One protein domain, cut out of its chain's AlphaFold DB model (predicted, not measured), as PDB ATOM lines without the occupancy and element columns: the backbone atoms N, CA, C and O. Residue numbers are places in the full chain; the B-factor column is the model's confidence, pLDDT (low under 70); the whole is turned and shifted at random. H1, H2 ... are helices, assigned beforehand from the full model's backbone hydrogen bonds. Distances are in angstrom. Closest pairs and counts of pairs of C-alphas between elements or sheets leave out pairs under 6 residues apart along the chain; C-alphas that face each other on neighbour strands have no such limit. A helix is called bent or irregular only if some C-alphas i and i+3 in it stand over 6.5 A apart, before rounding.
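What this domain is: This is residues 12 to 128 of the 383 residues of the protein "Hypothetical protein" of Symbiodinium sp. CCMP2592 (UniProt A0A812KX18). A long, thin helical hairpin: H1 runs the length of the rod, the chain turns tightly at residues 70 to 72, and H2 runs back nearly alongside it. The two helices cross at a shallow angle, and at the open end residues 12 to 24 of H1 and 115 to 128 of H2 stand free of each other. The printed part has 117 residues with two named helices, H1 then H2, and no named strand; the class is all helix. The whole is extended, with a radius of gyration of the C-alphas of 25.7 A, and spans 86 by 21 by 16 A.

How they stand to each other: H1, residues 12 to 69, and H2, residues 73 to 128, form a helical hairpin. They run opposite ways at a shallow tilt of 23 degrees, and their centres are 6.9 A apart. They touch, with 9 pairs of C-alphas within 8 A; H1 does so with residues 39 to 67 alone. The closest C-alphas of the two are those of Gln 67 and Gly 75, 6.7 A apart. In H1 every O i to N i+4 pair is within hydrogen-bond range; in H2 47 of 52 are. H2 is irregular, but only just: C-alphas 74 and 77 are 6.9 A apart.

Where its parts are: H1 begins at C-alpha 12 at (219.901, 314.115, 180.900) and ends at C-alpha 69 at (140.692, 284.285, 190.116), 85.1 A from first to last C-alpha. H2 begins at C-alpha 73 and ends at C-alpha 128 at (222.638, 299.795, 188.444), 84.7 A from first to last C-alpha.

The domain as a whole: The two C-alphas farthest apart are those of Glu 12 and Thr 71, at 86.8 A, while those of Glu 12 and Leu 128 are 16.4 A apart. Residues 68 to 74 stand free as well. The link from H1 to H2 is tight, with 3 residues, and the printed part has no cut. The mean pLDDT of the printed part is 76.3; 13 residues are under 70, among them residues 70 to 76.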
ATOM      1  N   GLU A  12     221.016 313.180 180.880       72.94
ATOM      2  CA  GLU A  12     219.901 314.115 180.900       72.94
ATOM      3  C   GLU A  12     218.713 313.625 180.055       72.94
ATOM      4  O   GLU A  12     217.581 313.676 180.533       72.94
ATOM      5  N   GLU A  13     218.947 313.083 178.854       70.44
ATOM      6  CA  GLU A  13     217.886 312.491 178.025       70.44
ATOM      7  C   GLU A  13     217.269 311.256 178.688       70.44
ATOM      8  O   GLU A  13     216.046 311.099 178.695       70.44
ATOM      9  N   ALA A  14     218.085 310.402 179.310       70.06
ATOM     10  CA  ALA A  14     217.585 309.243 180.046       70.06
ATOM     11  C   ALA A  14     216.729 309.654 181.260       70.06
ATOM     12  O   ALA A  14     215.681 309.058 181.517       70.06
ATOM     13  N   VAL A  15     217.142 310.695 181.993       73.44
ATOM     14  CA  VAL A  15     216.369 311.252 183.116       73.44
ATOM     15  C   VAL A  15     215.050 311.852 182.634       73.44
ATOM     16  O   VAL A  15     214.020 311.645 183.276       73.44
ATOM     17  N   GLU A  16     215.049 312.556 181.504       72.50
ATOM     18  CA  GLU A  16     213.828 313.146 180.955       72.50
ATOM     19  C   GLU A  16     212.857 312.075 180.438       72.50
ATOM     20  O   GLU A  16     211.664 312.121 180.743       72.50
ATOM     21  N   LEU A  17     213.361 311.030 179.773       69.50
ATOM     22  CA  LEU A  17     212.559 309.863 179.395       69.50
ATOM     23  C   LEU A  17     211.937 309.177 180.617       69.50
ATOM     24  O   LEU A  17     210.763 308.807 180.577       69.50
ATOM     25  N   LEU A  18     212.683 309.049 181.721       72.62
ATOM     26  CA  LEU A  18     212.162 308.501 182.976       72.62
ATOM     27  C   LEU A  18     211.073 309.386 183.594       72.62
ATOM     28  O   LEU A  18     210.086 308.854 184.098       72.62
ATOM     29  N   ARG A  19     211.200 310.718 183.532       73.12
ATOM     30  CA  ARG A  19     210.150 311.640 184.001       73.12
ATOM     31  C   ARG A  19     208.882 311.529 183.166       73.12
ATOM     32  O   ARG A  19     207.797 311.407 183.730       73.12
ATOM     33  N   VAL A  20     209.012 311.525 181.839       70.75
ATOM     34  CA  VAL A  20     207.874 311.359 180.924       70.75
ATOM     35  C   VAL A  20     207.200 310.006 181.146       70.75
ATOM     36  O   VAL A  20     205.972 309.928 181.184       70.75
ATOM     37  N   ALA A  21     207.982 308.942 181.337       69.38
ATOM     38  CA  ALA A  21     207.454 307.626 181.672       69.38
ATOM     39  C   ALA A  21     206.711 307.646 183.018       69.38
ATOM     40  O   ALA A  21     205.565 307.212 183.068       69.38
ATOM     41  N   ALA A  22     207.306 308.204 184.079       70.75
ATOM     42  CA  ALA A  22     206.686 308.313 185.401       70.75
ATOM     43  C   ALA A  22     205.366 309.098 185.366       70.75
ATOM     44  O   ALA A  22     204.374 308.670 185.953       70.75
ATOM     45  N   PHE A  23     205.321 310.203 184.621       71.81
ATOM     46  CA  PHE A  23     204.092 310.964 184.416       71.81
ATOM     47  C   PHE A  23     203.022 310.133 183.696       71.81
ATOM     48  O   PHE A  23     201.878 310.067 184.143       71.81
ATOM     49  N   ARG A  24     203.391 309.431 182.615       68.38
ATOM     50  CA  ARG A  24     202.468 308.529 181.906       68.38
ATOM     51  C   ARG A  24     201.953 307.410 182.810       68.38
ATOM     52  O   ARG A  24     200.777 307.074 182.711       68.38
ATOM     53  N   PHE A  25     202.791 306.865 183.691       72.88
ATOM     54  CA  PHE A  25     202.363 305.885 184.692       72.88
ATOM     55  C   PHE A  25     201.334 306.472 185.646       72.88
ATOM     56  O   PHE A  25     200.275 305.878 185.810       72.88
ATOM     57  N   HIS A  26     201.577 307.667 186.175       74.62
ATOM     58  CA  HIS A  26     200.626 308.332 187.060       74.62
ATOM     59  C   HIS A  26     199.265 308.602 186.380       74.62
ATOM     60  O   HIS A  26     198.202 308.367 186.960       74.62
ATOM     61  N   CYS A  27     199.265 309.022 185.110       69.00
ATOM     62  CA  CYS A  27     198.031 309.170 184.330       69.00
ATOM     63  C   CYS A  27     197.316 307.832 184.084       69.00
ATOM     64  O   CYS A  27     196.092 307.791 183.978       69.00
ATOM     65  N   LEU A  28     198.058 306.731 183.944       69.06
ATOM     66  CA  LEU A  28     197.462 305.402 183.818       69.06
ATOM     67  C   LEU A  28     196.886 304.924 185.155       69.06
ATOM     68  O   LEU A  28     195.785 304.387 185.155       69.06
ATOM     69  N   GLU A  29     197.570 305.160 186.276       75.19
ATOM     70  CA  GLU A  29     197.101 304.815 187.626       75.19
ATOM     71  C   GLU A  29     195.786 305.520 187.969       75.19
ATOM     72  O   GLU A  29     194.810 304.860 188.307       75.19
ATOM     73  N   THR A  30     195.702 306.836 187.765       71.25
ATOM     74  CA  THR A  30     194.468 307.609 188.016       71.25
ATOM     75  C   THR A  30     193.288 307.139 187.156       71.25
ATOM     76  O   THR A  30     192.153 307.004 187.626       71.25
ATOM     77  N   ARG A  31     193.535 306.818 185.881       71.31
ATOM     78  CA  ARG A  31     192.510 306.228 185.002       71.31
ATOM     79  C   ARG A  31     192.089 304.832 185.448       71.31
ATOM     80  O   ARG A  31     190.933 304.463 185.255       71.31
ATOM     81  N   LEU A  32     193.009 304.055 186.009       69.69
ATOM     82  CA  LEU A  32     192.723 302.727 186.535       69.69
ATOM     83  C   LEU A  32     191.896 302.796 187.816       69.69
ATOM     84  O   LEU A  32     190.923 302.062 187.903       69.69
ATOM     85  N   GLU A  33     192.202 303.707 188.741       77.06
ATOM     86  CA  GLU A  33     191.359 303.966 189.919       77.06
ATOM     87  C   GLU A  33     189.932 304.344 189.499       77.06
ATOM     88  O   GLU A  33     188.946 303.847 190.040       77.06
ATOM     89  N   THR A  34     189.805 305.174 188.458       73.94
ATOM     90  CA  THR A  34     188.498 305.530 187.885       73.94
ATOM     91  C   THR A  34     187.765 304.293 187.354       73.94
ATOM     92  O   THR A  34     186.561 304.143 187.559       73.94
ATOM     93  N   LEU A  35     188.487 303.381 186.697       73.12
ATOM     94  CA  LEU A  35     187.921 302.138 186.178       73.12
ATOM     95  C   LEU A  35     187.545 301.166 187.305       73.12
ATOM     96  O   LEU A  35     186.496 300.542 187.218       73.12
ATOM     97  N   GLU A  36     188.335 301.063 188.375       77.62
ATOM     98  CA  GLU A  36     188.005 300.274 189.574       77.62
ATOM     99  C   GLU A  36     186.733 300.780 190.258       77.62
ATOM    100  O   GLU A  36     185.853 299.981 190.593       77.62
ATOM    101  N   ASN A  37     186.600 302.101 190.405       77.62
ATOM    102  CA  ASN A  37     185.380 302.722 190.914       77.62
ATOM    103  C   ASN A  37     184.183 302.372 190.024       77.62
ATOM    104  O   ASN A  37     183.151 301.932 190.529       77.62
ATOM    105  N   PHE A  38     184.354 302.449 188.703       75.44
ATOM    106  CA  PHE A  38     183.324 302.046 187.750       75.44
ATOM    107  C   PHE A  38     182.951 300.558 187.877       75.44
ATOM    108  O   PHE A  38     181.771 300.222 187.835       75.44
ATOM    109  N   VAL A  39     183.913 299.651 188.094       75.50
ATOM    110  CA  VAL A  39     183.630 298.219 188.333       75.50
ATOM    111  C   VAL A  39     182.816 298.020 189.612       75.50
ATOM    112  O   VAL A  39     181.895 297.203 189.644       75.50
ATOM    113  N   SER A  40     183.149 298.757 190.672       78.38
ATOM    114  CA  SER A  40     182.416 298.712 191.940       78.38
ATOM    115  C   SER A  40     180.966 299.172 191.761       78.38
ATOM    116  O   SER A  40     180.030 298.476 192.164       78.38
ATOM    117  N   GLU A  41     180.766 300.297 191.069       78.19
ATOM    118  CA  GLU A  41     179.437 300.799 190.710       78.19
ATOM    119  C   GLU A  41     178.671 299.796 189.844       78.19
ATOM    120  O   GLU A  41     177.496 299.525 190.094       78.19
ATOM    121  N   PHE A  42     179.343 299.179 188.873       75.12
ATOM    122  CA  PHE A  42     178.758 298.173 187.997       75.12
ATOM    123  C   PHE A  42     178.273 296.942 188.769       75.12
ATOM    124  O   PHE A  42     177.163 296.461 188.537       75.12
ATOM    125  N   ARG A  43     179.050 296.467 189.752       80.12
ATOM    126  CA  ARG A  43     178.626 295.380 190.646       80.12
ATOM    127  C   ARG A  43     177.383 295.770 191.447       80.12
ATOM    128  O   ARG A  43     176.446 294.979 191.531       80.12
ATOM    129  N   SER A  44     177.332 296.996 191.971       83.50
ATOM    130  CA  SER A  44     176.142 297.496 192.672       83.50
ATOM    131  C   SER A  44     174.912 297.560 191.756       83.50
ATOM    132  O   SER A  44     173.806 297.190 192.155       83.50
ATOM    133  N   VAL A  45     175.087 297.987 190.503       77.00
ATOM    134  CA  VAL A  45     174.016 297.976 189.496       77.00
ATOM    135  C   VAL A  45     173.535 296.548 189.230       77.00
ATOM    136  O   VAL A  45     172.326 296.322 189.203       77.00
ATOM    137  N   GLN A  46     174.445 295.579 189.123       79.81
ATOM    138  CA  GLN A  46     174.093 294.173 188.922       79.81
ATOM    139  C   GLN A  46     173.298 293.590 190.100       79.81
ATOM    140  O   GLN A  46     172.286 292.918 189.904       79.81
ATOM    141  N   GLU A  47     173.676 293.907 191.340       85.50
ATOM    142  CA  GLU A  47     172.908 293.521 192.535       85.50
ATOM    143  C   GLU A  47     171.483 294.101 192.524       85.50
ATOM    144  O   GLU A  47     170.506 293.419 192.862       85.50
ATOM    145  N   ARG A  48     171.337 295.356 192.081       81.69
ATOM    146  CA  ARG A  48     170.027 296.006 191.933       81.69
ATOM    147  C   ARG A  48     169.190 295.359 190.832       81.69
ATOM    148  O   ARG A  48     167.998 295.154 191.046       81.69
ATOM    149  N   ILE A  49     169.794 295.010 189.695       78.25
ATOM    150  CA  ILE A  49     169.127 294.293 188.598       78.25
ATOM    151  C   ILE A  49     168.614 292.939 189.085       78.25
ATOM    152  O   ILE A  49     167.437 292.640 188.897       78.25
ATOM    153  N   ASN A  50     169.443 292.172 189.796       81.75
ATOM    154  CA  ASN A  50     169.041 290.889 190.375       81.75
ATOM    155  C   ASN A  50     167.861 291.045 191.347       81.75
ATOM    156  O   ASN A  50     166.915 290.261 191.325       81.75
ATOM    157  N   THR A  51     167.873 292.099 192.166       87.81
ATOM    158  CA  THR A  51     166.760 292.409 193.077       87.81
ATOM    159  C   THR A  51     165.471 292.745 192.317       87.81
ATOM    160  O   THR A  51     164.385 292.325 192.723       87.81
ATOM    161  N   ILE A  52     165.568 293.503 191.220       78.88
ATOM    162  CA  ILE A  52     164.421 293.848 190.369       78.88
ATOM    163  C   ILE A  52     163.877 292.604 189.662       78.88
ATOM    164  O   ILE A  52     162.663 292.429 189.647       78.88
ATOM    165  N   ALA A  53     164.742 291.722 189.156       79.31
ATOM    166  CA  ALA A  53     164.345 290.461 188.531       79.31
ATOM    167  C   ALA A  53     163.523 289.588 189.484       79.31
ATOM    168  O   ALA A  53     162.399 289.217 189.165       79.31
ATOM    169  N   LEU A  54     164.005 289.386 190.715       88.75
ATOM    170  CA  LEU A  54     163.271 288.620 191.729       88.75
ATOM    171  C   LEU A  54     161.907 289.240 192.076       88.75
ATOM    172  O   LEU A  54     160.941 288.526 192.356       88.75
ATOM    173  N   ARG A  55     161.814 290.577 192.078       84.81
ATOM    174  CA  ARG A  55     160.544 291.287 192.293       84.81
ATOM    175  C   ARG A  55     159.592 291.120 191.114       84.81
ATOM    176  O   ARG A  55     158.399 290.945 191.347       84.81
ATOM    177  N   LEU A  56     160.107 291.159 189.889       79.44
ATOM    178  CA  LEU A  56     159.319 290.941 188.682       79.44
ATOM    179  C   LEU A  56     158.748 289.518 188.657       79.44
ATOM    180  O   LEU A  56     157.541 289.369 188.512       79.44
ATOM    181  N   ASP A  57     159.566 288.505 188.960       84.00
ATOM    182  CA  ASP A  57     159.132 287.105 189.076       84.00
ATOM    183  C   ASP A  57     158.040 286.910 190.143       84.00
ATOM    184  O   ASP A  57     157.189 286.021 190.043       84.00
ATOM    185  N   SER A  58     158.070 287.703 191.220       87.81
ATOM    186  CA  SER A  58     157.003 287.702 192.228       87.81
ATOM    187  C   SER A  58     155.715 288.306 191.678       87.81
ATOM    188  O   SER A  58     154.659 287.697 191.819       87.81
ATOM    189  N   LEU A  59     155.800 289.464 191.017       79.44
ATOM    190  CA  LEU A  59     154.643 290.138 190.424       79.44
ATOM    191  C   LEU A  59     154.006 289.314 189.300       79.44
ATOM    192  O   LEU A  59     152.784 289.283 189.196       79.44
ATOM    193  N   GLU A  60     154.804 288.614 188.491       81.44
ATOM    194  CA  GLU A  60     154.316 287.683 187.467       81.44
ATOM    195  C   GLU A  60     153.489 286.551 188.079       81.44
ATOM    196  O   GLU A  60     152.397 286.240 187.594       81.44
ATOM    197  N   ARG A  61     153.973 285.965 189.183       87.69
ATOM    198  CA  ARG A  61     153.244 284.924 189.921       87.69
ATOM    199  C   ARG A  61     151.962 285.466 190.545       87.69
ATOM    200  O   ARG A  61     150.915 284.837 190.395       87.69
ATOM    201  N   ASP A  62     152.020 286.627 191.190       81.00
ATOM    202  CA  ASP A  62     150.852 287.258 191.811       81.00
ATOM    203  C   ASP A  62     149.789 287.610 190.757       81.00
ATOM    204  O   ASP A  62     148.603 287.320 190.938       81.00
ATOM    205  N   LEU A  63     150.204 288.150 189.605       79.69
ATOM    206  CA  LEU A  63     149.312 288.441 188.484       79.69
ATOM    207  C   LEU A  63     148.672 287.165 187.927       79.69
ATOM    208  O   LEU A  63     147.476 287.171 187.638       79.69
ATOM    209  N   ALA A  64     149.427 286.070 187.799       82.44
ATOM    210  CA  ALA A  64     148.889 284.791 187.342       82.44
ATOM    211  C   ALA A  64     147.802 284.251 188.292       82.44
ATOM    212  O   ALA A  64     146.765 283.775 187.826       82.44
ATOM    213  N   VAL A  65     147.995 284.384 189.610       85.56
ATOM    214  CA  VAL A  65     146.989 284.015 190.624       85.56
ATOM    215  C   VAL A  65     145.738 284.889 190.497       85.56
ATOM    216  O   VAL A  65     144.619 284.373 190.482       85.56
ATOM    217  N   VAL A  66     145.903 286.208 190.341       79.00
ATOM    218  CA  VAL A  66     144.780 287.145 190.165       79.00
ATOM    219  C   VAL A  66     144.026 286.884 188.856       79.00
ATOM    220  O   VAL A  66     142.799 286.889 188.850       79.00
ATOM    221  N   GLN A  67     144.720 286.597 187.752       78.50
ATOM    222  CA  GLN A  67     144.093 286.262 186.466       78.50
ATOM    223  C   GLN A  67     143.310 284.947 186.518       78.50
ATOM    224  O   GLN A  67     142.247 284.847 185.911       78.50
ATOM    225  N   GLN A  68     143.797 283.946 187.259       80.25
ATOM    226  CA  GLN A  68     143.034 282.716 187.495       80.25
ATOM    227  C   GLN A  68     141.775 282.974 188.332       80.25
ATOM    228  O   GLN A  68     140.752 282.329 188.106       80.25
ATOM    229  N   ALA A  69     141.828 283.923 189.271       77.56
ATOM    230  CA  ALA A  69     140.692 284.285 190.116       77.56
ATOM    231  C   ALA A  69     139.653 285.177 189.406       77.56
ATOM    232  O   ALA A  69     138.470 285.121 189.740       77.56
ATOM    233  N   PHE A  70     140.068 285.986 188.427       68.19
ATOM    234  CA  PHE A  70     139.206 286.939 187.727       68.19
ATOM    235  C   PHE A  70     139.213 286.694 186.212       68.19
ATOM    236  O   PHE A  70     140.102 287.147 185.498       68.19
ATOM    237  N   THR A  71     138.148 286.089 185.674       63.22
ATOM    238  CA  THR A  71     137.901 285.937 184.221       63.22
ATOM    239  C   THR A  71     137.476 287.247 183.530       63.22
ATOM    240  O   THR A  71     136.708 287.236 182.569       63.22
ATOM    241  N   SER A  72     137.913 288.402 184.041       59.69
ATOM    242  CA  SER A  72     137.533 289.722 183.524       59.69
ATOM    243  C   SER A  72     138.480 290.177 182.401       59.69
ATOM    244  O   SER A  72     139.700 290.103 182.562       59.69
ATOM    245  N   PRO A  73     137.959 290.732 181.289       61.72
ATOM    246  CA  PRO A  73     138.757 291.206 180.153       61.72
ATOM    247  C   PRO A  73     139.672 292.407 180.464       61.72
ATOM    248  O   PRO A  73     140.479 292.794 179.624       61.72
ATOM    249  N   GLN A  74     139.598 292.993 181.664       59.50
ATOM    250  CA  GLN A  74     140.459 294.110 182.077       59.50
ATOM    251  C   GLN A  74     141.913 293.694 182.386       59.50
ATOM    252  O   GLN A  74     142.787 294.552 182.453       59.50
ATOM    253  N   GLY A  75     142.215 292.394 182.515       60.09
ATOM    254  CA  GLY A  75     143.567 291.895 182.823       60.09
ATOM    255  C   GLY A  75     144.596 291.982 181.684       60.09
ATOM    256  O   GLY A  75     145.767 291.668 181.898       60.09
ATOM    257  N   VAL A  76     144.185 292.393 180.477       64.25
ATOM    258  CA  VAL A  76     145.050 292.401 179.282       64.25
ATOM    259  C   VAL A  76     146.085 293.535 179.316       64.25
ATOM    260  O   VAL A  76     147.210 293.321 178.868       64.25
ATOM    261  N   SER A  77     145.769 294.713 179.880       73.38
ATOM    262  CA  SER A  77     146.716 295.846 179.868       73.38
ATOM    263  C   SER A  77     147.893 295.642 180.824       73.38
ATOM    264  O   SER A  77     149.034 295.884 180.445       73.38
ATOM    265  N   LEU A  78     147.638 295.118 182.029       72.94
ATOM    266  CA  LEU A  78     148.683 294.847 183.022       72.94
ATOM    267  C   LEU A  78     149.669 293.784 182.534       72.94
ATOM    268  O   LEU A  78     150.861 293.900 182.786       72.94
ATOM    269  N   ARG A  79     149.192 292.772 181.799       76.38
ATOM    270  CA  ARG A  79     150.060 291.736 181.229       76.38
ATOM    271  C   ARG A  79     151.038 292.309 180.205       76.38
ATOM    272  O   ARG A  79     152.211 291.965 180.248       76.38
ATOM    273  N   ALA A  80     150.559 293.189 179.325       77.31
ATOM    274  CA  ALA A  80     151.388 293.820 178.304       77.31
ATOM    275  C   ALA A  80     152.454 294.749 178.912       77.31
ATOM    276  O   ALA A  80     153.592 294.764 178.451       77.31
ATOM    277  N   GLU A  81     152.117 295.491 179.972       77.00
ATOM    278  CA  GLU A  81     153.098 296.313 180.694       77.00
ATOM    279  C   GLU A  81     154.170 295.456 181.376       77.00
ATOM    280  O   GLU A  81     155.357 295.772 181.301       77.00
ATOM    281  N   LEU A  82     153.769 294.341 181.990       77.31
ATOM    282  CA  LEU A  82     154.681 293.426 182.674       77.31
ATOM    283  C   LEU A  82     155.625 292.722 181.684       77.31
ATOM    284  O   LEU A  82     156.828 292.649 181.927       77.31
ATOM    285  N   GLU A  83     155.112 292.321 180.520       79.38
ATOM    286  CA  GLU A  83     155.916 291.804 179.407       79.38
ATOM    287  C   GLU A  83     156.904 292.860 178.878       79.38
ATOM    288  O   GLU A  83     158.077 292.560 178.655       79.38
ATOM    289  N   GLY A  84     156.481 294.125 178.766       77.81
ATOM    290  CA  GLY A  84     157.361 295.238 178.393       77.81
ATOM    291  C   GLY A  84     158.497 295.483 179.395       77.81
ATOM    292  O   GLY A  84     159.645 295.717 178.997       77.81
ATOM    293  N   ILE A  85     158.205 295.388 180.696       74.31
ATOM    294  CA  ILE A  85     159.213 295.481 181.763       74.31
ATOM    295  C   ILE A  85     160.161 294.276 181.711       74.31
ATOM    296  O   ILE A  85     161.374 294.464 181.807       74.31
ATOM    297  N   SER A  86     159.637 293.068 181.495       81.81
ATOM    298  CA  SER A  86     160.419 291.830 181.380       81.81
ATOM    299  C   SER A  86     161.400 291.862 180.202       81.81
ATOM    300  O   SER A  86     162.587 291.562 180.361       81.81
ATOM    301  N   LEU A  87     160.956 292.344 179.038       83.25
ATOM    302  CA  LEU A  87     161.816 292.550 177.868       83.25
ATOM    303  C   LEU A  87     162.901 293.602 178.127       83.25
ATOM    304  O   LEU A  87     164.070 293.384 177.801       83.25
ATOM    305  N   SER A  88     162.535 294.727 178.751       75.44
ATOM    306  CA  SER A  88     163.488 295.791 179.090       75.44
ATOM    307  C   SER A  88     164.551 295.297 180.075       75.44
ATOM    308  O   SER A  88     165.739 295.552 179.889       75.44
ATOM    309  N   LEU A  89     164.139 294.540 181.094       78.50
ATOM    310  CA  LEU A  89     165.040 293.943 182.075       78.50
ATOM    311  C   LEU A  89     165.974 292.912 181.431       78.50
ATOM    312  O   LEU A  89     167.175 292.931 181.696       78.50
ATOM    313  N   SER A  90     165.451 292.066 180.541       81.38
ATOM    314  CA  SER A  90     166.244 291.077 179.798       81.38
ATOM    315  C   SER A  90     167.328 291.741 178.945       81.38
ATOM    316  O   SER A  90     168.475 291.298 178.952       81.38
ATOM    317  N   SER A  91     166.999 292.851 178.274       79.31
ATOM    318  CA  SER A  91     167.974 293.632 177.502       79.31
ATOM    319  C   SER A  91     169.073 294.230 178.388       79.31
ATOM    320  O   SER A  91     170.252 294.177 178.037       79.31
ATOM    321  N   VAL A  92     168.714 294.755 179.564       71.25
ATOM    322  CA  VAL A  92     169.695 295.282 180.524       71.25
ATOM    323  C   VAL A  92     170.614 294.169 181.041       71.25
ATOM    324  O   VAL A  92     171.828 294.363 181.088       71.25
ATOM    325  N   ILE A  93     170.067 292.995 181.368       78.69
ATOM    326  CA  ILE A  93     170.844 291.822 181.800       78.69
ATOM    327  C   ILE A  93     171.834 291.390 180.711       78.69
ATOM    328  O   ILE A  93     172.992 291.111 181.015       78.69
ATOM    329  N   GLU A  94     171.419 291.367 179.443       82.38
ATOM    330  CA  GLU A  94     172.299 291.016 178.323       82.38
ATOM    331  C   GLU A  94     173.492 291.977 178.208       82.38
ATOM    332  O   GLU A  94     174.642 291.540 178.099       82.38
ATOM    333  N   VAL A  95     173.234 293.287 178.280       73.12
ATOM    334  CA  VAL A  95     174.290 294.309 178.246       73.12
ATOM    335  C   VAL A  95     175.249 294.133 179.419       73.12
ATOM    336  O   VAL A  95     176.466 294.188 179.229       73.12
ATOM    337  N   VAL A  96     174.725 293.875 180.620       72.50
ATOM    338  CA  VAL A  96     175.559 293.682 181.807       72.50
ATOM    339  C   VAL A  96     176.423 292.425 181.691       72.50
ATOM    340  O   VAL A  96     177.640 292.503 181.863       72.50
ATOM    341  N   ASN A  97     175.836 291.299 181.288       79.00
ATOM    342  CA  ASN A  97     176.561 290.042 181.091       79.00
ATOM    343  C   ASN A  97     177.654 290.150 180.017       79.00
ATOM    344  O   ASN A  97     178.636 289.411 180.052       79.00
ATOM    345  N   ARG A  98     177.509 291.071 179.056       79.31
ATOM    346  CA  ARG A  98     178.535 291.347 178.044       79.31
ATOM    347  C   ARG A  98     179.662 292.242 178.563       79.31
ATOM    348  O   ARG A  98     180.808 292.065 178.156       79.31
ATOM    349  N   LEU A  99     179.352 293.204 179.428       71.62
ATOM    350  CA  LEU A  99     180.325 294.160 179.968       71.62
ATOM    351  C   LEU A  99     181.193 293.567 181.085       71.62
ATOM    352  O   LEU A  99     182.368 293.926 181.194       71.62
ATOM    353  N   GLU A 100     180.653 292.647 181.885       80.06
ATOM    354  CA  GLU A 100     181.385 291.984 182.969       80.06
ATOM    355  C   GLU A 100     182.698 291.308 182.506       80.06
ATOM    356  O   GLU A 100     183.758 291.682 183.016       80.06
ATOM    357  N   PRO A 101     182.709 290.399 181.506       78.88
ATOM    358  CA  PRO A 101     183.934 289.707 181.098       78.88
ATOM    359  C   PRO A 101     184.980 290.640 180.477       78.88
ATOM    360  O   PRO A 101     186.179 290.429 180.665       78.88
ATOM    361  N   GLU A 102     184.555 291.681 179.754       74.56
ATOM    362  CA  GLU A 102     185.464 292.694 179.203       74.56
ATOM    363  C   GLU A 102     186.139 293.492 180.324       74.56
ATOM    364  O   GLU A 102     187.352 293.708 180.313       74.56
ATOM    365  N   THR A 103     185.374 293.839 181.358       70.19
ATOM    366  CA  THR A 103     185.888 294.524 182.544       70.19
ATOM    367  C   THR A 103     186.895 293.649 183.299       70.19
ATOM    368  O   THR A 103     187.996 294.104 183.621       70.19
ATOM    369  N   THR A 104     186.582 292.367 183.518       77.38
ATOM    370  CA  THR A 104     187.507 291.411 184.149       77.38
ATOM    371  C   THR A 104     188.792 291.237 183.338       77.38
ATOM    372  O   THR A 104     189.881 291.194 183.911       77.38
ATOM    373  N   ARG A 105     188.698 291.184 182.003       79.75
ATOM    374  CA  ARG A 105     189.868 291.108 181.115       79.75
ATOM    375  C   ARG A 105     190.788 292.315 181.262       79.75
ATOM    376  O   ARG A 105     192.003 292.131 181.335       79.75
ATOM    377  N   ILE A 106     190.227 293.521 181.327       71.75
ATOM    378  CA  ILE A 106     190.999 294.759 181.503       71.75
ATOM    379  C   ILE A 106     191.729 294.751 182.854       71.75
ATOM    380  O   ILE A 106     192.924 295.051 182.907       71.75
ATOM    381  N   LEU A 107     191.045 294.349 183.929       74.94
ATOM    382  CA  LEU A 107     191.651 294.251 185.260       74.94
ATOM    383  C   LEU A 107     192.773 293.205 185.317       74.94
ATOM    384  O   LEU A 107     193.841 293.481 185.858       74.94
ATOM    385  N   HIS A 108     192.573 292.032 184.712       83.19
ATOM    386  CA  HIS A 108     193.602 290.993 184.673       83.19
ATOM    387  C   HIS A 108     194.819 291.408 183.831       83.19
ATOM    388  O   HIS A 108     195.967 291.158 184.204       83.19
ATOM    389  N   TRP A 109     194.586 292.083 182.701       85.44
ATOM    390  CA  TRP A 109     195.667 292.639 181.890       85.44
ATOM    391  C   TRP A 109     196.509 293.644 182.684       85.44
ATOM    392  O   TRP A 109     197.736 293.586 182.607       85.44
ATOM    393  N   ARG A 110     195.878 294.507 183.496       76.44
ATOM    394  CA  ARG A 110     196.586 295.423 184.404       76.44
ATOM    395  C   ARG A 110     197.466 294.660 185.380       76.44
ATOM    396  O   ARG A 110     198.643 294.980 185.470       76.44
ATOM    397  N   GLU A 111     196.916 293.691 186.107       79.31
ATOM    398  CA  GLU A 111     197.670 292.944 187.122       79.31
ATOM    399  C   GLU A 111     198.951 292.349 186.521       79.31
ATOM    400  O   GLU A 111     200.049 292.512 187.057       79.31
ATOM    401  N   ARG A 112     198.827 291.768 185.323       83.19
ATOM    402  CA  ARG A 112     199.962 291.228 184.574       83.19
ATOM    403  C   ARG A 112     200.940 292.307 184.109       83.19
ATOM    404  O   ARG A 112     202.150 292.114 184.204       83.19
ATOM    405  N   PHE A 113     200.435 293.414 183.572       77.00
ATOM    406  CA  PHE A 113     201.263 294.506 183.069       77.00
ATOM    407  C   PHE A 113     202.051 295.178 184.200       77.00
ATOM    408  O   PHE A 113     203.264 295.335 184.080       77.00
ATOM    409  N   THR A 114     201.395 295.505 185.316       75.31
ATOM    410  CA  THR A 114     202.035 296.084 186.503       75.31
ATOM    411  C   THR A 114     203.073 295.130 187.086       75.31
ATOM    412  O   THR A 114     204.185 295.566 187.376       75.31
ATOM    413  N   GLY A 115     202.765 293.830 187.176       78.62
ATOM    414  CA  GLY A 115     203.729 292.820 187.616       78.62
ATOM    415  C   GLY A 115     204.968 292.752 186.716       78.62
ATOM    416  O   GLY A 115     206.094 292.813 187.205       78.62
ATOM    417  N   SER A 116     204.773 292.719 185.392       81.06
ATOM    418  CA  SER A 116     205.877 292.709 184.423       81.06
ATOM    419  C   SER A 116     206.718 293.984 184.487       81.06
ATOM    420  O   SER A 116     207.940 293.923 184.373       81.06
ATOM    421  N   LEU A 117     206.081 295.142 184.669       74.25
ATOM    422  CA  LEU A 117     206.778 296.415 184.795       74.25
ATOM    423  C   LEU A 117     207.633 296.458 186.066       74.25
ATOM    424  O   LEU A 117     208.785 296.883 186.029       74.25
ATOM    425  N   GLN A 118     207.069 296.014 187.188       75.44
ATOM    426  CA  GLN A 118     207.759 295.977 188.471       75.44
ATOM    427  C   GLN A 118     208.974 295.045 188.422       75.44
ATOM    428  O   GLN A 118     210.029 295.381 188.963       75.44
ATOM    429  N   GLU A 119     208.850 293.905 187.741       79.06
ATOM    430  CA  GLU A 119     209.964 292.990 187.505       79.06
ATOM    431  C   GLU A 119     211.082 293.663 186.695       79.06
ATOM    432  O   GLU A 119     212.252 293.602 187.084       79.06
ATOM    433  N   GLU A 120     210.736 294.376 185.620       78.12
ATOM    434  CA  GLU A 120     211.721 295.044 184.764       78.12
ATOM    435  C   GLU A 120     212.408 296.218 185.479       78.12
ATOM    436  O   GLU A 120     213.632 296.346 185.439       78.12
ATOM    437  N   LEU A 121     211.651 297.035 186.220       74.38
ATOM    438  CA  LEU A 121     212.205 298.110 187.050       74.38
ATOM    439  C   LEU A 121     213.133 297.563 188.140       74.38
ATOM    440  O   LEU A 121     214.197 298.133 188.391       74.38
ATOM    441  N   SER A 122     212.772 296.432 188.750       76.69
ATOM    442  CA  SER A 122     213.619 295.748 189.733       76.69
ATOM    443  C   SER A 122     214.903 295.221 189.091       76.69
ATOM    444  O   SER A 122     215.986 295.365 189.660       76.69
ATOM    445  N   ARG A 123     214.817 294.664 187.875       78.06
ATOM    446  CA  ARG A 123     215.980 294.203 187.104       78.06
ATOM    447  C   ARG A 123     216.935 295.356 186.792       78.06
ATOM    448  O   ARG A 123     218.131 295.233 187.058       78.06
ATOM    449  N   ILE A 124     216.414 296.487 186.317       77.62
ATOM    450  CA  ILE A 124     217.201 297.700 186.048       77.62
ATOM    451  C   ILE A 124     217.844 298.221 187.340       77.62
ATOM    452  O   ILE A 124     219.045 298.502 187.368       77.62
ATOM    453  N   GLY A 125     217.084 298.289 188.437       76.31
ATOM    454  CA  GLY A 125     217.599 298.692 189.746       76.31
ATOM    455  C   GLY A 125     218.751 297.805 190.236       76.31
ATOM    456  O   GLY A 125     219.762 298.313 190.735       76.31
ATOM    457  N   ASN A 126     218.650 296.489 190.031       79.94
ATOM    458  CA  ASN A 126     219.700 295.533 190.378       79.94
ATOM    459  C   ASN A 126     220.950 295.697 189.500       79.94
ATOM    460  O   ASN A 126     222.065 295.668 190.024       79.94
ATOM    461  N   MET A 127     220.788 295.936 188.193       76.00
ATOM    462  CA  MET A 127     221.911 296.197 187.280       76.00
ATOM    463  C   MET A 127     222.704 297.445 187.688       76.00
ATOM    464  O   MET A 127     223.932 297.397 187.779       76.00
ATOM    465  N   LEU A 128     222.009 298.542 188.006       74.19
ATOM    466  CA  LEU A 128     222.638 299.795 188.444       74.19
ATOM    467  C   LEU A 128     223.347 299.649 189.803       74.19
ATOM    468  O   LEU A 128     224.427 300.209 190.027       74.19
TER     469      LEU A 128